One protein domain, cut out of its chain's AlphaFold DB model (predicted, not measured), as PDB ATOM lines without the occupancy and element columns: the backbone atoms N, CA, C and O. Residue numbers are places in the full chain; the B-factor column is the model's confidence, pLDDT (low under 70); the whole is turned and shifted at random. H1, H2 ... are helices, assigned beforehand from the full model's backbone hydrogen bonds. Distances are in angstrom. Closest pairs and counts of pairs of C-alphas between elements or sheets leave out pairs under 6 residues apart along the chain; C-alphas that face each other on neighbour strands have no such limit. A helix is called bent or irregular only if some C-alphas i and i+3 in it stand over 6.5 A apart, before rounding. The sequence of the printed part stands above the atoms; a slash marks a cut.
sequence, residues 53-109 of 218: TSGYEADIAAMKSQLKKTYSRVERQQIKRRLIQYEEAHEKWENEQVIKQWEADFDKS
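Overview. This is residues 53 to 109 of the 218 residues of an uncharacterized protein of Blastopirellula marina (UniProt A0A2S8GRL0). A shorter helix, H1, runs one way, and after a tight turn a much longer helix, H2, folds back beside it as a helical hairpin with unequal arms. The far end of H2 and the last residues, 98 to 109, stick out past H1 as a free arm. The printed part has 57 residues with two named helices, H1 then H2, and no named strand; the class is all helix. It is an extended rod, with a radius of gyration of the C-alphas of 15.9 A and spans of 54 by 15 by 11 A.

Along the chain. H1 is residues 55 to 69, 22.8 A from first to last C-alpha, beginning at C-alpha 55 (-28.461, -36.268, 1.153). It is only just irregular: C-alphas 55 and 58 are 6.8 A apart. H2 is residues 73 to 106, 49.1 A long, ending at C-alpha 106 (-33.189, -10.544, 0.853).

Arrangement. H1 and H2 touch, H2 with residues 76 to 90 alone; their closest C-alphas, of Tyr 56 and His 90, are 5.8 A apart. They run opposite ways at a shallow tilt of 24 degrees. Every O i to N i+4 pair is within hydrogen-bond range in H2, and 9 of 11 in H1.

Size, cuts and confidence. The C-alphas farthest apart, of Ser 72 and Ser 109, are 54.5 A apart. The printed part has no cut, and no printed residue is under 70 in pLDDT.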
ATOM      1  N   THR A  53     -28.168 -30.594   5.861       76.88
ATOM      2  CA  THR A  53     -27.191 -31.626   5.492       76.88
ATOM      3  C   THR A  53     -27.611 -32.199   4.153       76.88
ATOM      4  O   THR A  53     -28.774 -32.586   3.995       76.88
ATOM      5  N   SER A  54     -26.694 -32.247   3.191       83.00
ATOM      6  CA  SER A  54     -27.007 -32.809   1.883       83.00
ATOM      7  C   SER A  54     -27.247 -34.312   1.993       83.00
ATOM      8  O   SER A  54     -26.485 -35.028   2.645       83.00
ATOM      9  N   GLY A  55     -28.263 -34.822   1.290       86.25
ATOM     10  CA  GLY A  55     -28.461 -36.268   1.153       86.25
ATOM     11  C   GLY A  55     -27.275 -36.971   0.478       86.25
ATOM     12  O   GLY A  55     -27.076 -38.163   0.689       86.25
ATOM     13  N   TYR A  56     -26.457 -36.233  -0.282       89.94
ATOM     14  CA  TYR A  56     -25.329 -36.781  -1.036       89.94
ATOM     15  C   TYR A  56     -24.043 -36.944  -0.206       89.94
ATOM     16  O   TYR A  56     -23.190 -37.744  -0.588       89.94
ATOM     17  N   GLU A  57     -23.880 -36.250   0.930       88.50
ATOM     18  CA  GLU A  57     -22.635 -36.289   1.729       88.50
ATOM     19  C   GLU A  57     -22.276 -37.710   2.188       88.50
ATOM     20  O   GLU A  57     -21.134 -38.162   2.037       88.50
ATOM     21  N   ALA A  58     -23.263 -38.431   2.727       88.44
ATOM     22  CA  ALA A  58     -23.080 -39.793   3.219       88.44
ATOM     23  C   ALA A  58     -22.724 -40.763   2.081       88.44
ATOM     24  O   ALA A  58     -21.813 -41.583   2.227       88.44
ATOM     25  N   ASP A  59     -23.386 -40.623   0.932       91.19
ATOM     26  CA  ASP A  59     -23.177 -41.472  -0.242       91.19
ATOM     27  C   ASP A  59     -21.818 -41.209  -0.906       91.19
ATOM     28  O   ASP A  59     -21.104 -42.152  -1.264       91.19
ATOM     29  N   ILE A  60     -21.396 -39.944  -0.994       93.69
ATOM     30  CA  ILE A  60     -20.055 -39.548  -1.455       93.69
ATOM     31  C   ILE A  60     -18.986 -40.147  -0.535       93.69
ATOM     32  O   ILE A  60     -18.012 -40.739  -1.016       93.69
ATOM     33  N   ALA A  61     -19.157 -40.045   0.786       93.19
ATOM     34  CA  ALA A  61     -18.222 -40.616   1.754       93.19
ATOM     35  C   ALA A  61     -18.154 -42.150   1.652       93.19
ATOM     36  O   ALA A  61     -17.058 -42.730   1.654       93.19
ATOM     37  N   ALA A  62     -19.304 -42.810   1.496       92.56
ATOM     38  CA  ALA A  62     -19.394 -44.251   1.294       92.56
ATOM     39  C   ALA A  62     -18.692 -44.684  -0.004       92.56
ATOM     40  O   ALA A  62     -17.869 -45.602   0.028       92.56
ATOM     41  N   MET A  63     -18.918 -43.985  -1.119       93.19
ATOM     42  CA  MET A  63     -18.274 -44.272  -2.407       93.19
ATOM     43  C   MET A  63     -16.763 -44.013  -2.381       93.19
ATOM     44  O   MET A  63     -15.993 -44.838  -2.882       93.19
ATOM     45  N   LYS A  64     -16.302 -42.935  -1.732       94.06
ATOM     46  CA  LYS A  64     -14.866 -42.674  -1.503       94.06
ATOM     47  C   LYS A  64     -14.218 -43.786  -0.674       94.06
ATOM     48  O   LYS A  64     -13.093 -44.195  -0.965       94.06
ATOM     49  N   SER A  65     -14.919 -44.303   0.335       94.00
ATOM     50  CA  SER A  65     -14.473 -45.448   1.141       94.00
ATOM     51  C   SER A  65     -14.433 -46.745   0.326       94.00
ATOM     52  O   SER A  65     -13.435 -47.469   0.365       94.00
ATOM     53  N   GLN A  66     -15.468 -47.013  -0.474       92.25
ATOM     54  CA  GLN A  66     -15.543 -48.186  -1.348       92.25
ATOM     55  C   GLN A  66     -14.411 -48.178  -2.383       92.25
ATOM     56  O   GLN A  66     -13.712 -49.176  -2.536       92.25
ATOM     57  N   LEU A  67     -14.126 -47.027  -3.000       92.62
ATOM     58  CA  LEU A  67     -13.050 -46.868  -3.982       92.62
ATOM     59  C   LEU A  67     -11.657 -47.232  -3.435       92.62
ATOM     60  O   LEU A  67     -10.798 -47.663  -4.207       92.62
ATOM     61  N   LYS A  68     -11.425 -47.061  -2.124       91.56
ATOM     62  CA  LYS A  68     -10.176 -47.454  -1.445       91.56
ATOM     63  C   LYS A  68     -10.067 -48.967  -1.233       91.56
ATOM     64  O   LYS A  68      -8.957 -49.480  -1.178       91.56
ATOM     65  N   LYS A  69     -11.202 -49.662  -1.097       92.75
ATOM     66  CA  LYS A  69     -11.283 -51.105  -0.804       92.75
ATOM     67  C   LYS A  69     -11.412 -51.965  -2.062       92.75
ATOM     68  O   LYS A  69     -11.097 -53.148  -2.031       92.75
ATOM     69  N   THR A  70     -11.885 -51.390  -3.164       89.38
ATOM     70  CA  THR A  70     -12.083 -52.106  -4.425       89.38
ATOM     71  C   THR A  70     -10.774 -52.236  -5.206       89.38
ATOM     72  O   THR A  70     -10.174 -51.235  -5.594       89.38
ATOM     73  N   TYR A  71     -10.365 -53.471  -5.507       84.56
ATOM     74  CA  TYR A  71      -9.166 -53.765  -6.307       84.56
ATOM     75  C   TYR A  71      -9.464 -53.967  -7.802       84.56
ATOM     76  O   TYR A  71      -8.583 -53.766  -8.639       84.56
ATOM     77  N   SER A  72     -10.710 -54.298  -8.162       94.69
ATOM     78  CA  SER A  72     -11.131 -54.473  -9.556       94.69
ATOM     79  C   SER A  72     -11.107 -53.154 -10.327       94.69
ATOM     80  O   SER A  72     -11.751 -52.172  -9.952       94.69
ATOM     81  N   ARG A  73     -10.398 -53.128 -11.461       92.56
ATOM     82  CA  ARG A  73     -10.300 -51.937 -12.322       92.56
ATOM     83  C   ARG A  73     -11.666 -51.480 -12.837       92.56
ATOM     84  O   ARG A  73     -11.913 -50.278 -12.883       92.56
ATOM     85  N   VAL A  74     -12.534 -52.415 -13.222       93.38
ATOM     86  CA  VAL A  74     -13.855 -52.109 -13.798       93.38
ATOM     87  C   VAL A  74     -14.773 -51.500 -12.739       93.38
ATOM     88  O   VAL A  74     -15.349 -50.437 -12.967       93.38
ATOM     89  N   GLU A  75     -14.836 -52.106 -11.555       91.94
ATOM     90  CA  GLU A  75     -15.653 -51.607 -10.443       91.94
ATOM     91  C   GLU A  75     -15.165 -50.236  -9.961       91.94
ATOM     92  O   GLU A  75     -15.969 -49.330  -9.760       91.94
ATOM     93  N   ARG A  76     -13.844 -50.021  -9.875       93.88
ATOM     94  CA  ARG A  76     -13.286 -48.697  -9.553       93.88
ATOM     95  C   ARG A  76     -13.708 -47.629 -10.558       93.88
ATOM     96  O   ARG A  76     -13.983 -46.504 -10.155       93.88
ATOM     97  N   GLN A  77     -13.750 -47.950 -11.852       94.12
ATOM     98  CA  GLN A  77     -14.199 -47.004 -12.882       94.12
ATOM     99  C   GLN A  77     -15.694 -46.692 -12.755       94.12
ATOM    100  O   GLN A  77     -16.087 -45.534 -12.876       94.12
ATOM    101  N   GLN A  78     -16.523 -47.692 -12.452       94.38
ATOM    102  CA  GLN A  78     -17.952 -47.482 -12.203       94.38
ATOM    103  C   GLN A  78     -18.193 -46.619 -10.957       94.38
ATOM    104  O   GLN A  78     -18.980 -45.675 -11.021       94.38
ATOM    105  N   ILE A  79     -17.477 -46.885  -9.857       93.94
ATOM    106  CA  ILE A  79     -17.551 -46.087  -8.624       93.94
ATOM    107  C   ILE A  79     -17.116 -44.643  -8.894       93.94
ATOM    108  O   ILE A  79     -17.805 -43.726  -8.472       93.94
ATOM    109  N   LYS A  80     -16.031 -44.417  -9.649       94.81
ATOM    110  CA  LYS A  80     -15.589 -43.060 -10.023       94.81
ATOM    111  C   LYS A  80     -16.645 -42.288 -10.814       94.81
ATOM    112  O   LYS A  80     -16.870 -41.123 -10.524       94.81
ATOM    113  N   ARG A  81     -17.298 -42.924 -11.792       95.00
ATOM    114  CA  ARG A  81     -18.357 -42.270 -12.583       95.00
ATOM    115  C   ARG A  81     -19.542 -41.857 -11.714       95.00
ATOM    116  O   ARG A  81     -20.024 -40.742 -11.849       95.00
ATOM    117  N   ARG A  82     -19.980 -42.740 -10.812       94.19
ATOM    118  CA  ARG A  82     -21.052 -42.425  -9.856       94.19
ATOM    119  C   ARG A  82     -20.632 -41.335  -8.877       94.19
ATOM    120  O   ARG A  82     -21.426 -40.452  -8.597       94.19
ATOM    121  N   LEU A  83     -19.385 -41.368  -8.408       95.00
ATOM    122  CA  LEU A  83     -18.849 -40.346  -7.518       95.00
ATOM    123  C   LEU A  83     -18.913 -38.957  -8.160       95.00
ATOM    124  O   LEU A  83     -19.432 -38.053  -7.526       95.00
ATOM    125  N   ILE A  84     -18.485 -38.819  -9.421       95.44
ATOM    126  CA  ILE A  84     -18.569 -37.550 -10.164       95.44
ATOM    127  C   ILE A  84     -20.018 -37.051 -10.226       95.44
ATOM    128  O   ILE A  84     -20.287 -35.911  -9.876       95.44
ATOM    129  N   GLN A  85     -20.967 -37.923 -10.584       94.56
ATOM    130  CA  GLN A  85     -22.387 -37.554 -10.651       94.56
ATOM    131  C   GLN A  85     -22.939 -37.069  -9.304       94.56
ATOM    132  O   GLN A  85     -23.736 -36.136  -9.262       94.56
ATOM    133  N   TYR A  86     -22.537 -37.709  -8.205       94.12
ATOM    134  CA  TYR A  86     -22.979 -37.323  -6.866       94.12
ATOM    135  C   TYR A  86     -22.287 -36.052  -6.375       94.12
ATOM    136  O   TYR A  86     -22.934 -35.250  -5.715       94.12
ATOM    137  N   GLU A  87     -21.009 -35.850  -6.700       93.50
ATOM    138  CA  GLU A  87     -20.284 -34.616  -6.385       93.50
ATOM    139  C   GLU A  87     -20.888 -33.418  -7.137       93.50
ATOM    140  O   GLU A  87     -21.172 -32.406  -6.507       93.50
ATOM    141  N   GLU A  88     -21.214 -33.557  -8.426       95.12
ATOM    142  CA  GLU A  88     -21.928 -32.523  -9.197       95.12
ATOM    143  C   GLU A  88     -23.333 -32.239  -8.636       95.12
ATOM    144  O   GLU A  88     -23.775 -31.091  -8.577       95.12
ATOM    145  N   ALA A  89     -24.065 -33.279  -8.222       93.25
ATOM    146  CA  ALA A  89     -25.380 -33.113  -7.604       93.25
ATOM    147  C   ALA A  89     -25.289 -32.445  -6.222       93.25
ATOM    148  O   ALA A  89     -26.146 -31.631  -5.875       93.25
ATOM    149  N   HIS A  90     -24.244 -32.759  -5.453       92.56
ATOM    150  CA  HIS A  90     -23.955 -32.127  -4.171       92.56
ATOM    151  C   HIS A  90     -23.637 -30.643  -4.338       92.56
ATOM    152  O   HIS A  90     -24.246 -29.826  -3.657       92.56
ATOM    153  N   GLU A  91     -22.763 -30.294  -5.282       91.81
ATOM    154  CA  GLU A  91     -22.411 -28.905  -5.590       91.81
ATOM    155  C   GLU A  91     -23.640 -28.090  -6.017       91.81
ATOM    156  O   GLU A  91     -23.877 -26.995  -5.507       91.81
ATOM    157  N   LYS A  92     -24.493 -28.644  -6.890       92.19
ATOM    158  CA  LYS A  92     -25.767 -28.000  -7.257       92.19
ATOM    159  C   LYS A  92     -26.661 -27.773  -6.048       92.19
ATOM    160  O   LYS A  92     -27.220 -26.691  -5.896       92.19
ATOM    161  N   TRP A  93     -26.782 -28.775  -5.185       92.94
ATOM    162  CA  TRP A  93     -27.576 -28.661  -3.970       92.94
ATOM    163  C   TRP A  93     -27.016 -27.597  -3.015       92.94
ATOM    164  O   TRP A  93     -27.798 -26.834  -2.448       92.94
ATOM    165  N   GLU A  94     -25.691 -27.505  -2.857       89.88
ATOM    166  CA  GLU A  94     -25.036 -26.467  -2.051       89.88
ATOM    167  C   GLU A  94     -25.327 -25.075  -2.615       89.88
ATOM    168  O   GLU A  94     -25.769 -24.200  -1.870       89.88
ATOM    169  N   ASN A  95     -25.185 -24.896  -3.930       88.81
ATOM    170  CA  ASN A  95     -25.506 -23.639  -4.606       88.81
ATOM    171  C   ASN A  95     -26.985 -23.262  -4.432       88.81
ATOM    172  O   ASN A  95     -27.300 -22.113  -4.129       88.81
ATOM    173  N   GLU A  96     -27.905 -24.226  -4.528       90.69
ATOM    174  CA  GLU A  96     -29.322 -23.994  -4.232       90.69
ATOM    175  C   GLU A  96     -29.559 -23.571  -2.777       90.69
ATOM    176  O   GLU A  96     -30.435 -22.744  -2.525       90.69
ATOM    177  N   GLN A  97     -28.821 -24.126  -1.805       89.19
ATOM    178  CA  GLN A  97     -28.938 -23.689  -0.410       89.19
ATOM    179  C   GLN A  97     -28.408 -22.269  -0.221       89.19
ATOM    180  O   GLN A  97     -29.023 -21.497   0.512       89.19
ATOM    181  N   VAL A  98     -27.301 -21.916  -0.883       88.00
ATOM    182  CA  VAL A  98     -26.750 -20.554  -0.862       88.00
ATOM    183  C   VAL A  98     -27.764 -19.569  -1.434       88.00
ATOM    184  O   VAL A  98     -28.074 -18.584  -0.772       88.00
ATOM    185  N   ILE A  99     -28.355 -19.872  -2.594       89.62
ATOM    186  CA  ILE A  99     -29.393 -19.041  -3.219       89.62
ATOM    187  C   ILE A  99     -30.609 -18.906  -2.301       89.62
ATOM    188  O   ILE A  99     -31.038 -17.793  -2.022       89.62
ATOM    189  N   LYS A 100     -31.131 -20.013  -1.758       90.12
ATOM    190  CA  LYS A 100     -32.281 -19.981  -0.835       90.12
ATOM    191  C   LYS A 100     -31.997 -19.167   0.419       90.12
ATOM    192  O   LYS A 100     -32.873 -18.456   0.904       90.12
ATOM    193  N   GLN A 101     -30.790 -19.286   0.967       89.25
ATOM    194  CA  GLN A 101     -30.375 -18.498   2.120       89.25
ATOM    195  C   GLN A 101     -30.281 -17.014   1.755       89.25
ATOM    196  O   GLN A 101     -30.792 -16.179   2.498       89.25
ATOM    197  N   TRP A 102     -29.691 -16.700   0.602       92.94
ATOM    198  CA  TRP A 102     -29.597 -15.341   0.085       92.94
ATOM    199  C   TRP A 102     -30.988 -14.728  -0.117       92.94
ATOM    200  O   TRP A 102     -31.234 -13.622   0.348       92.94
ATOM    201  N   GLU A 103     -31.931 -15.462  -0.713       92.19
ATOM    202  CA  GLU A 103     -33.330 -15.037  -0.888       92.19
ATOM    203  C   GLU A 103     -34.030 -14.814   0.454       92.19
ATOM    204  O   GLU A 103     -34.663 -13.783   0.670       92.19
ATOM    205  N   ALA A 104     -33.850 -15.732   1.404       89.94
ATOM    206  CA  ALA A 104     -34.403 -15.578   2.743       89.94
ATOM    207  C   ALA A 104     -33.827 -14.361   3.485       89.94
ATOM    208  O   ALA A 104     -34.490 -13.807   4.363       89.94
ATOM    209  N   ASP A 105     -32.592 -13.962   3.187       90.31
ATOM    210  CA  ASP A 105     -31.970 -12.765   3.751       90.31
ATOM    211  C   ASP A 105     -32.356 -11.499   2.976       90.31
ATOM    212  O   ASP A 105     -32.493 -10.433   3.580       90.31
ATOM    213  N   PHE A 106     -32.637 -11.615   1.677       93.31
ATOM    214  CA  PHE A 106     -33.189 -10.544   0.853       93.31
ATOM    215  C   PHE A 106     -34.564 -10.138   1.380       93.31
ATOM    216  O   PHE A 106     -34.814  -8.961   1.642       93.31
ATOM    217  N   ASP A 107     -35.408 -11.120   1.695       89.38
ATOM    218  CA  ASP A 107     -36.727 -10.908   2.293       89.38
ATOM    219  C   ASP A 107     -36.687 -10.279   3.695       89.38
ATOM    220  O   ASP A 107     -37.712  -9.812   4.198       89.38
ATOM    221  N   LYS A 108     -35.521 -10.229   4.343       91.12
ATOM    222  CA  LYS A 108     -35.329  -9.551   5.635       91.12
ATOM    223  C   LYS A 108     -34.659  -8.185   5.498       91.12
ATOM    224  O   LYS A 108     -34.667  -7.427   6.463       91.12
ATOM    225  N   SER A 109     -34.057  -7.887   4.350       93.75
ATOM    226  CA  SER A 109     -33.304  -6.659   4.119       93.75
ATOM    227  C   SER A 109     -34.185  -5.609   3.451       93.75
ATOM    228  O   SER A 109     -34.468  -5.687   2.256       93.75
TER     229      SER A 109